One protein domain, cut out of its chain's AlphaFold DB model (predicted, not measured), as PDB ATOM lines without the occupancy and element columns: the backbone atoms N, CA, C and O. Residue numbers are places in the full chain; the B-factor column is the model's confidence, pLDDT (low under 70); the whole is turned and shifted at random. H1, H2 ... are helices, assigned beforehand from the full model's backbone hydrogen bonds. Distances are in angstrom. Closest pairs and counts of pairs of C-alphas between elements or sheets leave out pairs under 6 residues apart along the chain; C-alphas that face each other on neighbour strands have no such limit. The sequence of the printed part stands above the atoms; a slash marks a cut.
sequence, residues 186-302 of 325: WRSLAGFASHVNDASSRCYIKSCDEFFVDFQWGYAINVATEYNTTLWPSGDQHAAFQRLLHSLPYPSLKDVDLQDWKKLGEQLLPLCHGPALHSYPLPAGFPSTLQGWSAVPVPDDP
ATOM      1  N   TRP A 186     -24.944  31.665  11.136       97.94
ATOM      2  CA  TRP A 186     -24.536  30.272  11.321       97.94
ATOM      3  C   TRP A 186     -23.402  29.880  10.382       97.94
ATOM      4  O   TRP A 186     -22.490  29.148  10.767       97.94
ATOM      5  N   ARG A 187     -23.406  30.428   9.162       97.94
ATOM      6  CA  ARG A 187     -22.291  30.301   8.225       97.94
ATOM      7  C   ARG A 187     -21.037  30.995   8.752       97.94
ATOM      8  O   ARG A 187     -19.941  30.476   8.526       97.94
ATOM      9  N   SER A 188     -21.168  32.128   9.447       97.88
ATOM     10  CA  SER A 188     -20.030  32.748  10.140       97.88
ATOM     11  C   SER A 188     -19.491  31.837  11.239       97.88
ATOM     12  O   SER A 188     -18.296  31.551  11.250       97.88
ATOM     13  N   LEU A 189     -20.367  31.330  12.113       97.81
ATOM     14  CA  LEU A 189     -19.996  30.431  13.208       97.81
ATOM     15  C   LEU A 189     -19.265  29.183  12.719       97.81
ATOM     16  O   LEU A 189     -18.211  28.858  13.258       97.81
ATOM     17  N   ALA A 190     -19.763  28.534  11.664       98.00
ATOM     18  CA  ALA A 190     -19.087  27.397  11.045       98.00
ATOM     19  C   ALA A 190     -17.667  27.770  10.572       98.00
ATOM     20  O   ALA A 190     -16.710  27.048  10.845       98.00
ATOM     21  N   GLY A 191     -17.508  28.949   9.957       96.94
ATOM     22  CA  GLY A 191     -16.205  29.479   9.550       96.94
ATOM     23  C   GLY A 191     -15.225  29.647  10.714       96.94
ATOM     24  O   GLY A 191     -14.084  29.200  10.610       96.94
ATOM     25  N   PHE A 192     -15.662  30.232  11.835       97.00
ATOM     26  CA  PHE A 192     -14.824  30.367  13.032       97.00
ATOM     27  C   PHE A 192     -14.523  29.014  13.686       97.00
ATOM     28  O   PHE A 192     -13.369  28.736  14.000       97.00
ATOM     29  N   ALA A 193     -15.526  28.146  13.838       96.69
ATOM     30  CA  ALA A 193     -15.381  26.831  14.461       96.69
ATOM     31  C   ALA A 193     -14.443  25.899  13.666       96.69
ATOM     32  O   ALA A 193     -13.730  25.078  14.246       96.69
ATOM     33  N   SER A 194     -14.385  26.041  12.336       95.06
ATOM     34  CA  SER A 194     -13.449  25.286  11.495       95.06
ATOM     35  C   SER A 194     -12.023  25.860  11.486       95.06
ATOM     36  O   SER A 194     -11.140  25.238  10.900       95.06
ATOM     37  N   HIS A 195     -11.791  27.034  12.085       93.12
ATOM     38  CA  HIS A 195     -10.499  27.741  12.110       93.12
ATOM     39  C   HIS A 195     -10.083  28.173  13.526       93.12
ATOM     40  O   HIS A 195      -9.371  29.167  13.690       93.12
ATOM     41  N   VAL A 196     -10.520  27.445  14.553       91.12
ATOM     42  CA  VAL A 196      -9.995  27.619  15.915       91.12
ATOM     43  C   VAL A 196      -8.477  27.390  15.932       91.12
ATOM     44  O   VAL A 196      -7.937  26.651  15.107       91.12
ATOM     45  N   ASN A 197      -7.772  28.046  16.857       81.62
ATOM     46  CA  ASN A 197      -6.302  28.087  16.846       81.62
ATOM     47  C   ASN A 197      -5.648  26.712  17.039       81.62
ATOM     48  O   ASN A 197      -4.577  26.455  16.489       81.62
ATOM     49  N   ASP A 198      -6.283  25.834  17.815       81.88
ATOM     50  CA  ASP A 198      -5.878  24.437  17.891       81.88
ATOM     51  C   ASP A 198      -6.444  23.684  16.683       81.88
ATOM     52  O   ASP A 198      -7.557  23.160  16.719       81.88
ATOM     53  N   ALA A 199      -5.664  23.643  15.599       67.25
ATOM     54  CA  ALA A 199      -6.046  22.970  14.358       67.25
ATOM     55  C   ALA A 199      -6.410  21.491  14.577       67.25
ATOM     56  O   ALA A 199      -7.274  20.969  13.873       67.25
ATOM     57  N   SER A 200      -5.820  20.846  15.592       75.62
ATOM     58  CA  SER A 200      -6.115  19.456  15.947       75.62
ATOM     59  C   SER A 200      -7.465  19.286  16.649       75.62
ATOM     60  O   SER A 200      -7.964  18.171  16.758       75.62
ATOM     61  N   SER A 201      -8.098  20.381  17.062       82.88
ATOM     62  CA  SER A 201      -9.384  20.390  17.759       82.88
ATOM     63  C   SER A 201     -10.461  21.170  17.005       82.88
ATOM     64  O   SER A 201     -11.499  21.469  17.586       82.88
ATOM     65  N   ARG A 202     -10.265  21.520  15.727       92.06
ATOM     66  CA  ARG A 202     -11.291  22.230  14.938       92.06
ATOM     67  C   ARG A 202     -12.572  21.413  14.751       92.06
ATOM     68  O   ARG A 202     -12.588  20.209  14.976       92.06
ATOM     69  N   CYS A 203     -13.657  22.073  14.356       94.00
ATOM     70  CA  CYS A 203     -14.992  21.464  14.337       94.00
ATOM     71  C   CYS A 203     -15.142  20.319  13.311       94.00
ATOM     72  O   CYS A 203     -15.739  19.294  13.626       94.00
ATOM     73  N   TYR A 204     -14.594  20.473  12.100       95.31
ATOM     74  CA  TYR A 204     -14.748  19.504  11.006       95.31
ATOM     75  C   TYR A 204     -13.669  19.654   9.933       95.31
ATOM     76  O   TYR A 204     -12.980  20.676   9.877       95.31
ATOM     77  N   ILE A 205     -13.562  18.639   9.074       93.12
ATOM     78  CA  ILE A 205     -12.698  18.591   7.889       93.12
ATOM     79  C   ILE A 205     -13.500  19.005   6.653       93.12
ATOM     80  O   ILE A 205     -14.669  18.655   6.516       93.12
ATOM     81  N   LYS A 206     -12.864  19.704   5.719       91.38
ATOM     82  CA  LYS A 206     -13.404  20.014   4.395       91.38
ATOM     83  C   LYS A 206     -12.798  19.048   3.388       91.38
ATOM     84  O   LYS A 206     -11.673  19.256   2.936       91.38
ATOM     85  N   SER A 207     -13.497  17.961   3.076       87.94
ATOM     86  CA  SER A 207     -12.997  17.013   2.080       87.94
ATOM     87  C   SER A 207     -13.126  17.592   0.660       87.94
ATOM     88  O   SER A 207     -13.901  18.516   0.415       87.94
ATOM     89  N   CYS A 208     -12.353  17.066  -0.294       86.00
ATOM     90  CA  CYS A 208     -12.381  17.547  -1.686       86.00
ATOM     91  C   CYS A 208     -13.652  17.186  -2.449       86.00
ATOM     92  O   CYS A 208     -13.867  17.665  -3.555       86.00
ATOM     93  N   ASP A 209     -14.449  16.314  -1.854       81.12
ATOM     94  CA  ASP A 209     -15.519  15.568  -2.488       81.12
ATOM     95  C   ASP A 209     -16.903  16.104  -2.101       81.12
ATOM     96  O   ASP A 209     -17.931  15.561  -2.523       81.12
ATOM     97  N   GLU A 210     -16.915  17.161  -1.287       85.56
ATOM     98  CA  GLU A 210     -18.079  17.716  -0.617       85.56
ATOM     99  C   GLU A 210     -18.223  19.209  -0.912       85.56
ATOM    100  O   GLU A 210     -17.273  19.988  -0.831       85.56
ATOM    101  N   PHE A 211     -19.455  19.628  -1.187       88.94
ATOM    102  CA  PHE A 211     -19.785  21.023  -1.462       88.94
ATOM    103  C   PHE A 211     -20.463  21.652  -0.261       88.94
ATOM    104  O   PHE A 211     -21.206  20.997   0.475       88.94
ATOM    105  N   PHE A 212     -20.242  22.954  -0.095       93.75
ATOM    106  CA  PHE A 212     -20.951  23.762   0.893       93.75
ATOM    107  C   PHE A 212     -20.839  23.219   2.329       93.75
ATOM    108  O   PHE A 212     -21.748  23.419   3.125       93.75
ATOM    109  N   VAL A 213     -19.730  22.552   2.686       95.69
ATOM    110  CA  VAL A 213     -19.527  21.941   4.018       95.69
ATOM    111  C   VAL A 213     -19.771  22.957   5.138       95.69
ATOM    112  O   VAL A 213     -20.503  22.679   6.080       95.69
ATOM    113  N   ASP A 214     -19.278  24.188   4.997       97.06
ATOM    114  CA  ASP A 214     -19.526  25.235   5.996       97.06
ATOM    115  C   ASP A 214     -21.015  25.623   6.124       97.06
ATOM    116  O   ASP A 214     -21.450  26.052   7.191       97.06
ATOM    117  N   PHE A 215     -21.814  25.484   5.060       97.62
ATOM    118  CA  PHE A 215     -23.266  25.676   5.126       97.62
ATOM    119  C   PHE A 215     -23.970  24.477   5.764       97.62
ATOM    120  O   PHE A 215     -24.874  24.687   6.569       97.62
ATOM    121  N   GLN A 216     -23.517  23.249   5.484       97.56
ATOM    122  CA  GLN A 216     -24.006  22.040   6.160       97.56
ATOM    123  C   GLN A 216     -23.815  22.147   7.679       97.56
ATOM    124  O   GLN A 216     -24.744  21.930   8.455       97.56
ATOM    125  N   TRP A 217     -22.619  22.555   8.110       98.19
ATOM    126  CA  TRP A 217     -22.320  22.774   9.522       98.19
ATOM    127  C   TRP A 217     -23.079  23.965  10.097       98.19
ATOM    128  O   TRP A 217     -23.610  23.861  11.198       98.19
ATOM    129  N   GLY A 218     -23.231  25.059   9.346       98.12
ATOM    130  CA  GLY A 218     -24.107  26.161   9.746       98.12
ATOM    131  C   GLY A 218     -25.554  25.704   9.990       98.12
ATOM    132  O   GLY A 218     -26.164  26.091  10.985       98.12
ATOM    133  N   TYR A 219     -26.100  24.837   9.134       98.25
ATOM    134  CA  TYR A 219     -27.416  24.231   9.342       98.25
ATOM    135  C   TYR A 219     -27.460  23.391  10.626       98.25
ATOM    136  O   TYR A 219     -28.332  23.607  11.466       98.25
ATOM    137  N   ALA A 220     -26.509  22.469  10.806       98.44
ATOM    138  CA  ALA A 220     -26.469  21.586  11.970       98.44
ATOM    139  C   ALA A 220     -26.320  22.362  13.291       98.44
ATOM    140  O   ALA A 220     -27.012  22.056  14.261       98.44
ATOM    141  N   ILE A 221     -25.479  23.403  13.316       98.50
ATOM    142  CA  ILE A 221     -25.304  24.288  14.475       98.50
ATOM    143  C   ILE A 221     -26.607  25.031  14.787       98.50
ATOM    144  O   ILE A 221     -26.995  25.091  15.954       98.50
ATOM    145  N   ASN A 222     -27.302  25.557  13.770       98.12
ATOM    146  CA  ASN A 222     -28.603  26.196  13.972       98.12
ATOM    147  C   ASN A 222     -29.594  25.206  14.603       98.12
ATOM    148  O   ASN A 222     -30.124  25.470  15.680       98.12
ATOM    149  N   VAL A 223     -29.772  24.023  13.999       98.38
ATOM    150  CA  VAL A 223     -30.689  23.006  14.537       98.38
ATOM    151  C   VAL A 223     -30.339  22.655  15.978       98.38
ATOM    152  O   VAL A 223     -31.217  22.688  16.834       98.38
ATOM    153  N   ALA A 224     -29.070  22.372  16.270       98.31
ATOM    154  CA  ALA A 224     -28.630  22.025  17.617       98.31
ATOM    155  C   ALA A 224     -28.872  23.145  18.638       98.31
ATOM    156  O   ALA A 224     -29.058  22.872  19.822       98.31
ATOM    157  N   THR A 225     -28.847  24.404  18.202       97.62
ATOM    158  CA  THR A 225     -28.994  25.560  19.089       97.62
ATOM    159  C   THR A 225     -30.459  25.916  19.321       97.62
ATOM    160  O   THR A 225     -30.855  26.085  20.474       97.62
ATOM    161  N   GLU A 226     -31.258  26.002  18.258       97.12
ATOM    162  CA  GLU A 226     -32.603  26.596  18.299       97.12
ATOM    163  C   GLU A 226     -33.738  25.562  18.314       97.12
ATOM    164  O   GLU A 226     -34.832  25.853  18.795       97.12
ATOM    165  N   TYR A 227     -33.500  24.345  17.813       97.38
ATOM    166  CA  TYR A 227     -34.582  23.393  17.518       97.38
ATOM    167  C   TYR A 227     -34.432  22.037  18.209       97.38
ATOM    168  O   TYR A 227     -35.427  21.433  18.605       97.38
ATOM    169  N   ASN A 228     -33.206  21.536  18.356       97.62
ATOM    170  CA  ASN A 228     -32.927  20.231  18.932       97.62
ATOM    171  C   ASN A 228     -31.692  20.269  19.835       97.62
ATOM    172  O   ASN A 228     -30.584  19.885  19.456       97.62
ATOM    173  N   THR A 229     -31.909  20.687  21.077       97.06
ATOM    174  CA  THR A 229     -30.843  20.842  22.072       97.06
ATOM    175  C   THR A 229     -30.241  19.510  22.518       97.06
ATOM    176  O   THR A 229     -29.156  19.498  23.095       97.06
ATOM    177  N   THR A 230     -30.875  18.370  22.207       97.19
ATOM    178  CA  THR A 230     -30.343  17.040  22.549       97.19
ATOM    179  C   THR A 230     -29.126  16.652  21.712       97.19
ATOM    180  O   THR A 230     -28.513  15.623  21.984       97.19
ATOM    181  N   LEU A 231     -28.791  17.428  20.674       97.50
ATOM    182  CA  LEU A 231     -27.558  17.252  19.905       97.50
ATOM    183  C   LEU A 231     -26.317  17.698  20.693       97.50
ATOM    184  O   LEU A 231     -25.208  17.261  20.386       97.50
ATOM    185  N   TRP A 232     -26.491  18.534  21.719       97.88
ATOM    186  CA  TRP A 232     -25.403  18.930  22.606       97.88
ATOM    187  C   TRP A 232     -25.044  17.813  23.593       97.88
ATOM    188  O   TRP A 232     -25.939  17.119  24.081       97.88
ATOM    189  N   PRO A 233     -23.760  17.670  23.978       95.81
ATOM    190  CA  PRO A 233     -23.362  16.679  24.978       95.81
ATOM    191  C   PRO A 233     -23.994  16.916  26.356       95.81
ATOM    192  O   PRO A 233     -24.200  15.965  27.112       95.81
ATOM    193  N   SER A 234     -24.301  18.172  26.704       97.31
ATOM    194  CA  SER A 234     -25.056  18.513  27.909       97.31
ATOM    195  C   SER A 234     -25.866  19.802  27.753       97.31
ATOM    196  O   SER A 234     -25.507  20.702  26.988       97.31
ATOM    197  N   GLY A 235     -26.941  19.919  28.541       97.44
ATOM    198  CA  GLY A 235     -27.752  21.139  28.604       97.44
ATOM    199  C   GLY A 235     -26.978  22.356  29.123       97.44
ATOM    200  O   GLY A 235     -27.233  23.472  28.682       97.44
ATOM    201  N   ASP A 236     -25.985  22.157  29.994       97.44
ATOM    202  CA  ASP A 236     -25.150  23.251  30.505       97.44
ATOM    203  C   ASP A 236     -24.262  23.858  29.414       97.44
ATOM    204  O   ASP A 236     -24.093  25.078  29.368       97.44
ATOM    205  N   GLN A 237     -23.720  23.023  28.519       96.56
ATOM    206  CA  GLN A 237     -22.920  23.480  27.380       96.56
ATOM    207  C   GLN A 237     -23.778  24.250  26.374       96.56
ATOM    208  O   GLN A 237     -23.404  25.356  25.987       96.56
ATOM    209  N   HIS A 238     -24.958  23.719  26.027       98.00
ATOM    210  CA  HIS A 238     -25.936  24.429  25.192       98.00
ATOM    211  C   HIS A 238     -26.305  25.791  25.792       98.00
ATOM    212  O   HIS A 238     -26.191  26.818  25.125       98.00
ATOM    213  N   ALA A 239     -26.666  25.822  27.077       97.69
ATOM    214  CA  ALA A 239     -27.065  27.049  27.753       97.69
ATOM    215  C   ALA A 239     -25.916  28.068  27.849       97.69
ATOM    216  O   ALA A 239     -26.153  29.275  27.769       97.69
ATOM    217  N   ALA A 240     -24.671  27.615  28.034       96.44
ATOM    218  CA  ALA A 240     -23.498  28.486  28.015       96.44
ATOM    219  C   ALA A 240     -23.277  29.111  26.631       96.44
ATOM    220  O   ALA A 240     -23.081  30.325  26.545       96.44
ATOM    221  N   PHE A 241     -23.382  28.308  25.569       97.50
ATOM    222  CA  PHE A 241     -23.277  28.785  24.195       97.50
ATOM    223  C   PHE A 241     -24.387  29.789  23.849       97.50
ATOM    224  O   PHE A 241     -24.077  30.894  23.410       97.50
ATOM    225  N   GLN A 242     -25.658  29.469  24.123       96.62
ATOM    226  CA  GLN A 242     -26.784  30.374  23.853       96.62
ATOM    227  C   GLN A 242     -26.655  31.712  24.587       96.62
ATOM    228  O   GLN A 242     -26.911  32.764  24.001       96.62
ATOM    229  N   ARG A 243     -26.231  31.701  25.861       95.94
ATOM    230  CA  ARG A 243     -25.996  32.947  26.606       95.94
ATOM    231  C   ARG A 243     -24.937  33.812  25.937       95.94
ATOM    232  O   ARG A 243     -25.137  35.018  25.841       95.94
ATOM    233  N   LEU A 244     -23.835  33.213  25.483       95.00
ATOM    234  CA  LEU A 244     -22.796  33.953  24.775       95.00
ATOM    235  C   LEU A 244     -23.331  34.489  23.442       95.00
ATOM    236  O   LEU A 244     -23.222  35.686  23.200       95.00
ATOM    237  N   LEU A 245     -23.980  33.647  22.632       95.44
ATOM    238  CA  LEU A 245     -24.531  34.025  21.329       95.44
ATOM    239  C   LEU A 245     -25.488  35.220  21.432       95.44
ATOM    240  O   LEU A 245     -25.345  36.184  20.689       95.44
ATOM    241  N   HIS A 246     -26.424  35.185  22.382       92.69
ATOM    242  CA  HIS A 246     -27.410  36.254  22.575       92.69
ATOM    243  C   HIS A 246     -26.859  37.485  23.302       92.69
ATOM    244  O   HIS A 246     -27.520  38.521  23.328       92.69
ATOM    245  N   SER A 247     -25.669  37.390  23.901       92.19
ATOM    246  CA  SER A 247     -25.007  38.548  24.510       92.19
ATOM    247  C   SER A 247     -24.277  39.426  23.494       92.19
ATOM    248  O   SER A 247     -24.012  40.592  23.790       92.19
ATOM    249  N   LEU A 248     -23.950  38.887  22.313       88.12
ATOM    250  CA  LEU A 248     -23.209  39.628  21.303       88.12
ATOM    251  C   LEU A 248     -24.130  40.522  20.467       88.12
ATOM    252  O   LEU A 248     -25.248  40.120  20.133       88.12
ATOM    253  N   PRO A 249     -23.661  41.714  20.059       86.81
ATOM    254  CA  PRO A 249     -24.358  42.482  19.044       86.81
ATOM    255  C   PRO A 249     -24.373  41.695  17.730       86.81
ATOM    256  O   PRO A 249     -23.370  41.096  17.328       86.81
ATOM    257  N   TYR A 250     -25.513  41.729  17.040       86.31
ATOM    258  CA  TYR A 250     -25.615  41.168  15.698       86.31
ATOM    259  C   TYR A 250     -24.586  41.846  14.771       86.31
ATOM    260  O   TYR A 250     -24.422  43.069  14.875       86.31
ATOM    261  N   PRO A 251     -23.882  41.110  13.885       82.06
ATOM    262  CA  PRO A 251     -22.877  41.691  13.002       82.06
ATOM    263  C   PRO A 251     -23.438  42.869  12.217       82.06
ATOM    264  O   PRO A 251     -24.443  42.752  11.515       82.06
ATOM    265  N   SER A 252     -22.784  44.020  12.338       80.94
ATOM    266  CA  SER A 252     -23.132  45.174  11.519       80.94
ATOM    267  C   SER A 252     -22.414  45.099  10.173       80.94
ATOM    268  O   SER A 252     -21.443  44.367  10.008       80.94
ATOM    269  N   LEU A 253     -22.850  45.919   9.215       83.19
ATOM    270  CA  LEU A 253     -22.165  46.076   7.928       83.19
ATOM    271  C   LEU A 253     -20.782  46.747   8.035       83.19
ATOM    272  O   LEU A 253     -20.072  46.819   7.037       83.19
ATOM    273  N   LYS A 254     -20.447  47.335   9.191       82.12
ATOM    274  CA  LYS A 254     -19.271  48.205   9.361       82.12
ATOM    275  C   LYS A 254     -18.241  47.610  10.305       82.12
ATOM    276  O   LYS A 254     -17.068  47.570   9.963       82.12
ATOM    277  N   ASP A 255     -18.701  47.123  11.451       82.62
ATOM    278  CA  ASP A 255     -17.854  46.649  12.537       82.62
ATOM    279  C   ASP A 255     -18.397  45.352  13.148       82.62
ATOM    280  O   ASP A 255     -19.614  45.161  13.286       82.62
ATOM    281  N   VAL A 256     -17.465  44.479  13.540       91.75
ATOM    282  CA  VAL A 256     -17.704  43.198  14.214       91.75
ATOM    283  C   VAL A 256     -16.570  42.944  15.208       91.75
ATOM    284  O   VAL A 256     -15.400  43.045  14.840       91.75
ATOM    285  N   ASP A 257     -16.890  42.559  16.448       93.81
ATOM    286  CA  ASP A 257     -15.875  42.098  17.406       93.81
ATOM    287  C   ASP A 257     -15.441  40.663  17.076       93.81
ATOM    288  O   ASP A 257     -16.064  39.676  17.473       93.81
ATOM    289  N   LEU A 258     -14.346  40.530  16.332       95.12
ATOM    290  CA  LEU A 258     -13.858  39.227  15.891       95.12
ATOM    291  C   LEU A 258     -13.330  38.347  17.031       95.12
ATOM    292  O   LEU A 258     -13.187  37.141  16.828       95.12
ATOM    293  N   GLN A 259     -13.020  38.895  18.210       95.00
ATOM    294  CA  GLN A 259     -12.578  38.078  19.344       95.00
ATOM    295  C   GLN A 259     -13.749  37.328  19.964       95.00
ATOM    296  O   GLN A 259     -13.615  36.152  20.299       95.00
ATOM    297  N   ASP A 260     -14.911  37.965  20.055       94.44
ATOM    298  CA  ASP A 260     -16.103  37.301  20.570       94.44
ATOM    299  C   ASP A 260     -16.637  36.236  19.603       94.44
ATOM    300  O   ASP A 260     -17.029  35.148  20.034       94.44
ATOM    301  N   TRP A 261     -16.531  36.466  18.293       95.56
ATOM    302  CA  TRP A 261     -16.847  35.446  17.288       95.56
ATOM    303  C   TRP A 261     -15.881  34.253  17.305       95.56
ATOM    304  O   TRP A 261     -16.316  33.111  17.145       95.56
ATOM    305  N   LYS A 262     -14.585  34.482  17.559       95.25
ATOM    306  CA  LYS A 262     -13.615  33.394  17.783       95.25
ATOM    307  C   LYS A 262     -13.987  32.565  19.012       95.25
ATOM    308  O   LYS A 262     -14.056  31.344  18.901       95.25
ATOM    309  N   LYS A 263     -14.313  33.212  20.140       94.69
ATOM    310  CA  LYS A 263     -14.780  32.515  21.353       94.69
ATOM    311  C   LYS A 263     -16.044  31.697  21.085       94.69
ATOM    312  O   LYS A 263     -16.134  30.569  21.554       94.69
ATOM    313  N   LEU A 264     -17.008  32.229  20.326       95.44
ATOM    314  CA  LEU A 264     -18.196  31.466  19.925       95.44
ATOM    315  C   LEU A 264     -17.833  30.228  19.099       95.44
ATOM    316  O   LEU A 264     -18.362  29.152  19.364       95.44
ATOM    317  N   GLY A 265     -16.907  30.362  18.144       96.12
ATOM    318  CA  GLY A 265     -16.377  29.232  17.381       96.12
ATOM    319  C   GLY A 265     -15.756  28.149  18.272       96.12
ATOM    320  O   GLY A 265     -16.001  26.965  18.064       96.12
ATOM    321  N   GLU A 266     -15.006  28.544  19.302       95.38
ATOM    322  CA  GLU A 266     -14.405  27.623  20.279       95.38
ATOM    323  C   GLU A 266     -15.452  26.947  21.184       95.38
ATOM    324  O   GLU A 266     -15.326  25.767  21.507       95.38
ATOM    325  N   GLN A 267     -16.525  27.650  21.562       96.25
ATOM    326  CA  GLN A 267     -17.615  27.080  22.370       96.25
ATOM    327  C   GLN A 267     -18.441  26.022  21.622       96.25
ATOM    328  O   GLN A 267     -19.166  25.256  22.255       96.25
ATOM    329  N   LEU A 268     -18.322  25.943  20.295       97.00
ATOM    330  CA  LEU A 268     -18.990  24.922  19.489       97.00
ATOM    331  C   LEU A 268     -18.272  23.572  19.500       97.00
ATOM    332  O   LEU A 268     -18.893  22.567  19.164       97.00
ATOM    333  N   LEU A 269     -16.999  23.506  19.902       95.81
ATOM    334  CA  LEU A 269     -16.210  22.272  19.805       95.81
ATOM    335  C   LEU A 269     -16.848  21.058  20.509       95.81
ATOM    336  O   LEU A 269     -16.895  19.995  19.888       95.81
ATOM    337  N   PRO A 270     -17.431  21.177  21.725       95.38
ATOM    338  CA  PRO A 270     -18.128  20.054  22.351       95.38
ATOM    339  C   PRO A 270     -19.295  19.513  21.516       95.38
ATOM    340  O   PRO A 270     -19.478  18.300  21.443       95.38
ATOM    341  N   LEU A 271     -20.065  20.396  20.869       96.81
ATOM    342  CA  LEU A 271     -21.126  20.001  19.940       96.81
ATOM    343  C   LEU A 271     -20.525  19.295  18.716       96.81
ATOM    344  O   LEU A 271     -20.957  18.198  18.372       96.81
ATOM    345  N   CYS A 272     -19.507  19.895  18.092       96.50
ATOM    346  CA  CYS A 272     -18.879  19.386  16.872       96.50
ATOM    347  C   CYS A 272     -18.323  17.968  17.021       96.50
ATOM    348  O   CYS A 272     -18.496  17.127  16.140       96.50
ATOM    349  N   HIS A 273     -17.667  17.696  18.148       94.44
ATOM    350  CA  HIS A 273     -17.050  16.399  18.435       94.44
ATOM    351  C   HIS A 273     -18.026  15.407  19.072       94.44
ATOM    352  O   HIS A 273     -17.675  14.251  19.316       94.44
ATOM    353  N   GLY A 274     -19.260  15.841  19.337       93.75
ATOM    354  CA  GLY A 274     -20.314  14.997  19.865       93.75
ATOM    355  C   GLY A 274     -20.703  13.896  18.868       93.75
ATOM    356  O   GLY A 274     -20.846  14.161  17.671       93.75
ATOM    357  N   PRO A 275     -20.945  12.656  19.331       94.56
ATOM    358  CA  PRO A 275     -21.365  11.561  18.456       94.56
ATOM    359  C   PRO A 275     -22.759  11.785  17.852       94.56
ATOM    360  O   PRO A 275     -23.095  11.146  16.862       94.56
ATOM    361  N   ALA A 276     -23.565  12.691  18.415       95.94
ATOM    362  CA  ALA A 276     -24.889  13.031  17.895       95.94
ATOM    363  C   ALA A 276     -24.843  13.707  16.514       95.94
ATOM    364  O   ALA A 276     -25.815  13.617  15.767       95.94
ATOM    365  N   LEU A 277     -23.727  14.362  16.168       96.31
ATOM    366  CA  LEU A 277     -23.529  14.949  14.842       96.31
ATOM    367  C   LEU A 277     -22.888  13.985  13.837       96.31
ATOM    368  O   LEU A 277     -22.887  14.262  12.636       96.31
ATOM    369  N   HIS A 278     -22.391  12.830  14.288       94.44
ATOM    370  CA  HIS A 278     -21.858  11.819  13.386       94.44
ATOM    371  C   HIS A 278     -22.988  11.252  12.516       94.44
ATOM    372  O   HIS A 278     -23.933  10.649  13.022       94.44
ATOM    373  N   SER A 279     -22.879  11.426  11.195       91.00
ATOM    374  CA  SER A 279     -23.913  11.027  10.226       91.00
ATOM    375  C   SER A 279     -25.279  11.700  10.444       91.00
ATOM    376  O   SER A 279     -26.311  11.131  10.091       91.00
ATOM    377  N   TYR A 280     -25.300  12.910  11.013       96.50
ATOM    378  CA  TYR A 280     -26.534  13.672  11.217       96.50
ATOM    379  C   TYR A 280     -27.277  13.895   9.885       96.50
ATOM    380  O   TYR A 280     -26.648  14.344   8.930       96.50
ATOM    381  N   PRO A 281     -28.583  13.591   9.774       96.75
ATOM    382  CA  PRO A 281     -29.307  13.730   8.514       96.75
ATOM    383  C   PRO A 281     -29.497  15.204   8.141       96.75
ATOM    384  O   PRO A 281     -29.869  16.029   8.976       96.75
ATOM    385  N   LEU A 282     -29.283  15.529   6.868       95.00
ATOM    386  CA  LEU A 282     -29.497  16.874   6.334       95.00
ATOM    387  C   LEU A 282     -30.735  16.915   5.424       95.00
ATOM    388  O   LEU A 282     -31.132  15.882   4.878       95.00
ATOM    389  N   PRO A 283     -31.376  18.089   5.270       92.50
ATOM    390  CA  PRO A 283     -32.514  18.237   4.375       92.50
ATOM    391  C   PRO A 283     -32.088  18.145   2.902       92.50
ATOM    392  O   PRO A 283     -30.902  18.197   2.564       92.50
ATOM    393  N   ALA A 284     -33.081  18.037   2.016       87.50
ATOM    394  CA  ALA A 284     -32.862  18.096   0.574       87.50
ATOM    395  C   ALA A 284     -32.116  19.385   0.180       87.50
ATOM    396  O   ALA A 284     -32.373  20.444   0.742       87.50
ATOM    397  N   GLY A 285     -31.200  19.279  -0.785       81.50
ATOM    398  CA  GLY A 285     -30.290  20.363  -1.189       81.50
ATOM    399  C   GLY A 285     -28.843  20.113  -0.750       81.50
ATOM    400  O   GLY A 285     -27.909  20.342  -1.532       81.50
ATOM    401  N   PHE A 286     -28.670  19.510   0.427       88.69
ATOM    402  CA  PHE A 286     -27.399  19.005   0.947       88.69
ATOM    403  C   PHE A 286     -27.163  17.522   0.598       88.69
ATOM    404  O   PHE A 286     -28.068  16.845   0.101       88.69
ATOM    405  N   PRO A 287     -25.952  16.981   0.842       88.25
ATOM    406  CA  PRO A 287     -25.753  15.535   0.933       88.25
ATOM    407  C   PRO A 287     -26.675  14.912   1.992       88.25
ATOM    408  O   PRO A 287     -27.062  15.585   2.937       88.25
ATOM    409  N   SER A 288     -26.983  13.615   1.882       91.81
ATOM    410  CA  SER A 288     -27.937  12.947   2.793       91.81
ATOM    411  C   SER A 288     -27.567  13.006   4.285       91.81
ATOM    412  O   SER A 288     -28.441  12.922   5.147       91.81
ATOM    413  N   THR A 289     -26.280  13.159   4.600       95.75
ATOM    414  CA  THR A 289     -25.765  13.271   5.968       95.75
ATOM    415  C   THR A 289     -24.735  14.388   6.072       95.75
ATOM    416  O   THR A 289     -24.109  14.760   5.077       95.75
ATOM    417  N   LEU A 290     -24.543  14.906   7.284       96.38
ATOM    418  CA  LEU A 290     -23.525  15.887   7.623       96.38
ATOM    419  C   LEU A 290     -22.140  15.309   7.371       96.38
ATOM    420  O   LEU A 290     -21.790  14.244   7.885       96.38
ATOM    421  N   GLN A 291     -21.365  16.032   6.572       95.50
ATOM    422  CA  GLN A 291     -20.045  15.601   6.156       95.50
ATOM    423  C   GLN A 291     -18.925  16.249   6.982       95.50
ATOM    424  O   GLN A 291     -19.152  17.199   7.733       95.50
ATOM    425  N   GLY A 292     -17.702  15.726   6.873       94.31
ATOM    426  CA  GLY A 292     -16.526  16.295   7.542       94.31
ATOM    427  C   GLY A 292     -16.402  16.027   9.048       94.31
ATOM    428  O   GLY A 292     -15.434  16.486   9.659       94.31
ATOM    429  N   TRP A 293     -17.338  15.294   9.662       95.19
ATOM    430  CA  TRP A 293     -17.228  14.890  11.068       95.19
ATOM    431  C   TRP A 293     -16.011  13.976  11.279       95.19
ATOM    432  O   TRP A 293     -15.762  13.063  10.491       95.19
ATOM    433  N   SER A 294     -15.266  14.198  12.362       90.88
ATOM    434  CA  SER A 294     -14.102  13.392  12.735       90.88
ATOM    435  C   SER A 294     -13.964  13.304  14.249       90.88
ATOM    436  O   SER A 294     -14.321  14.231  14.975       90.88
ATOM    437  N   ALA A 295     -13.358  12.213  14.719       86.25
ATOM    438  CA  ALA A 295     -12.805  12.166  16.064       86.25
ATOM    439  C   ALA A 295     -11.621  13.144  16.202       86.25
ATOM    440  O   ALA A 295     -10.989  13.515  15.209       86.25
ATOM    441  N   VAL A 296     -11.313  13.523  17.444       87.94
ATOM    442  CA  VAL A 296     -10.155  14.353  17.805       87.94
ATOM    443  C   VAL A 296      -8.915  13.455  17.990       87.94
ATOM    444  O   VAL A 296      -9.031  12.413  18.642       87.94
ATOM    445  N   PRO A 297      -7.729  13.827  17.475       88.25
ATOM    446  CA  PRO A 297      -7.445  15.058  16.744       88.25
ATOM    447  C   PRO A 297      -8.046  15.063  15.334       88.25
ATOM    448  O   PRO A 297      -7.968  14.068  14.616       88.25
ATOM    449  N   VAL A 298      -8.612  16.203  14.938       88.56
ATOM    450  CA  VAL A 298      -9.160  16.427  13.602       88.56
ATOM    451  C   VAL A 298      -8.002  16.603  12.608       88.56
ATOM    452  O   VAL A 298      -7.168  17.489  12.805       88.56
ATOM    453  N   PRO A 299      -7.917  15.771  11.551       88.19
ATOM    454  CA  PRO A 299      -6.910  15.888  10.497       88.19
ATOM    455  C   PRO A 299      -6.910  17.248   9.794       88.19
ATOM    456  O   PRO A 299      -7.914  17.960   9.803       88.19
ATOM    457  N   ASP A 300      -5.815  17.574   9.107       89.19
ATOM    458  CA  ASP A 300      -5.743  18.733   8.211       89.19
ATOM    459  C   ASP A 300      -6.687  18.585   7.008       89.19
ATOM    460  O   ASP A 300      -6.991  17.475   6.560       89.19
ATOM    461  N   ASP A 301      -7.128  19.718   6.453       90.25
ATOM    462  CA  ASP A 301      -7.866  19.714   5.190       90.25
ATOM    463  C   ASP A 301      -6.963  19.196   4.057       90.25
ATOM    464  O   ASP A 301      -5.813  19.639   3.924       90.25
ATOM    465  N   PRO A 302      -7.458  18.286   3.199       91.56
ATOM    466  CA  PRO A 302      -6.730  17.886   2.008       91.56
ATOM    467  C   PRO A 302      -6.527  19.070   1.049       91.56
ATOM    468  O   PRO A 302      -7.300  20.027   1.005       91.56
TER     469      PRO A 302
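Overview. This is residues 186 to 302 of the 325 residues of the protein "IMCE protein" of Symbiodinium sp. CCMP2456 (UniProt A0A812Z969). A short helix, H1, sits between two others, H2 and H4, nearly square to both, and H4 folds back beside H3 as a helical hairpin. The loop of that hairpin makes one end of the longest axis, while parts of two long stretches with no named element, residues 194 to 212 and 273 to 302, lie toward the other. The printed part has 117 residues with five named helices, H1 to H5 in order, and no named strand; it is all helix in class, though under half of its residues, 50, are in named elements. It is compact and rounded, with a radius of gyration of the C-alphas of 13.6 A and spans of 35 by 29 by 29 A.

Along the chain. H1, residues 186 to 193, begins at C-alpha 186 (-24.536, 30.272, 11.321). H2, residues 213 to 227, is the longest at 20.3 A. H3, residues 235 to 247, measures 18.1 A, and H4, residues 258 to 267, 14.3 A. H5, residues 269 to 272, ends at C-alpha 272 (-18.879, 19.386, 16.872).

Arrangement. H1 touches H2, closest at the C-alphas of Trp 186 and Gly 218, 4.4 A, only just about perpendicular at 72 degrees. H1 touches H4 at 81 degrees, about perpendicular, closest at the C-alphas of Ala 193 and Gly 265, 3.9 A. H1 and H3 are apart. H3, with residues 241 to 245 alone, touches H4, closest at the C-alphas of Phe 241 and Gln 267, 6.2 A; this hairpin has a shallow tilt of 12 degrees, opposite ways. H5 and H2 are near each other. Every O i to N i+4 pair is within hydrogen-bond range in H1, H2, H3 and H4; H5 is too short for one.

Size, cuts and confidence. The C-alphas farthest apart, of Lys 254 and Pro 275, are 37.8 A apart. The printed part has no cut, and the link from H1 to H2 is long, with 19 residues. Mean pLDDT of the printed part is 93.0, with residue 199 under 70.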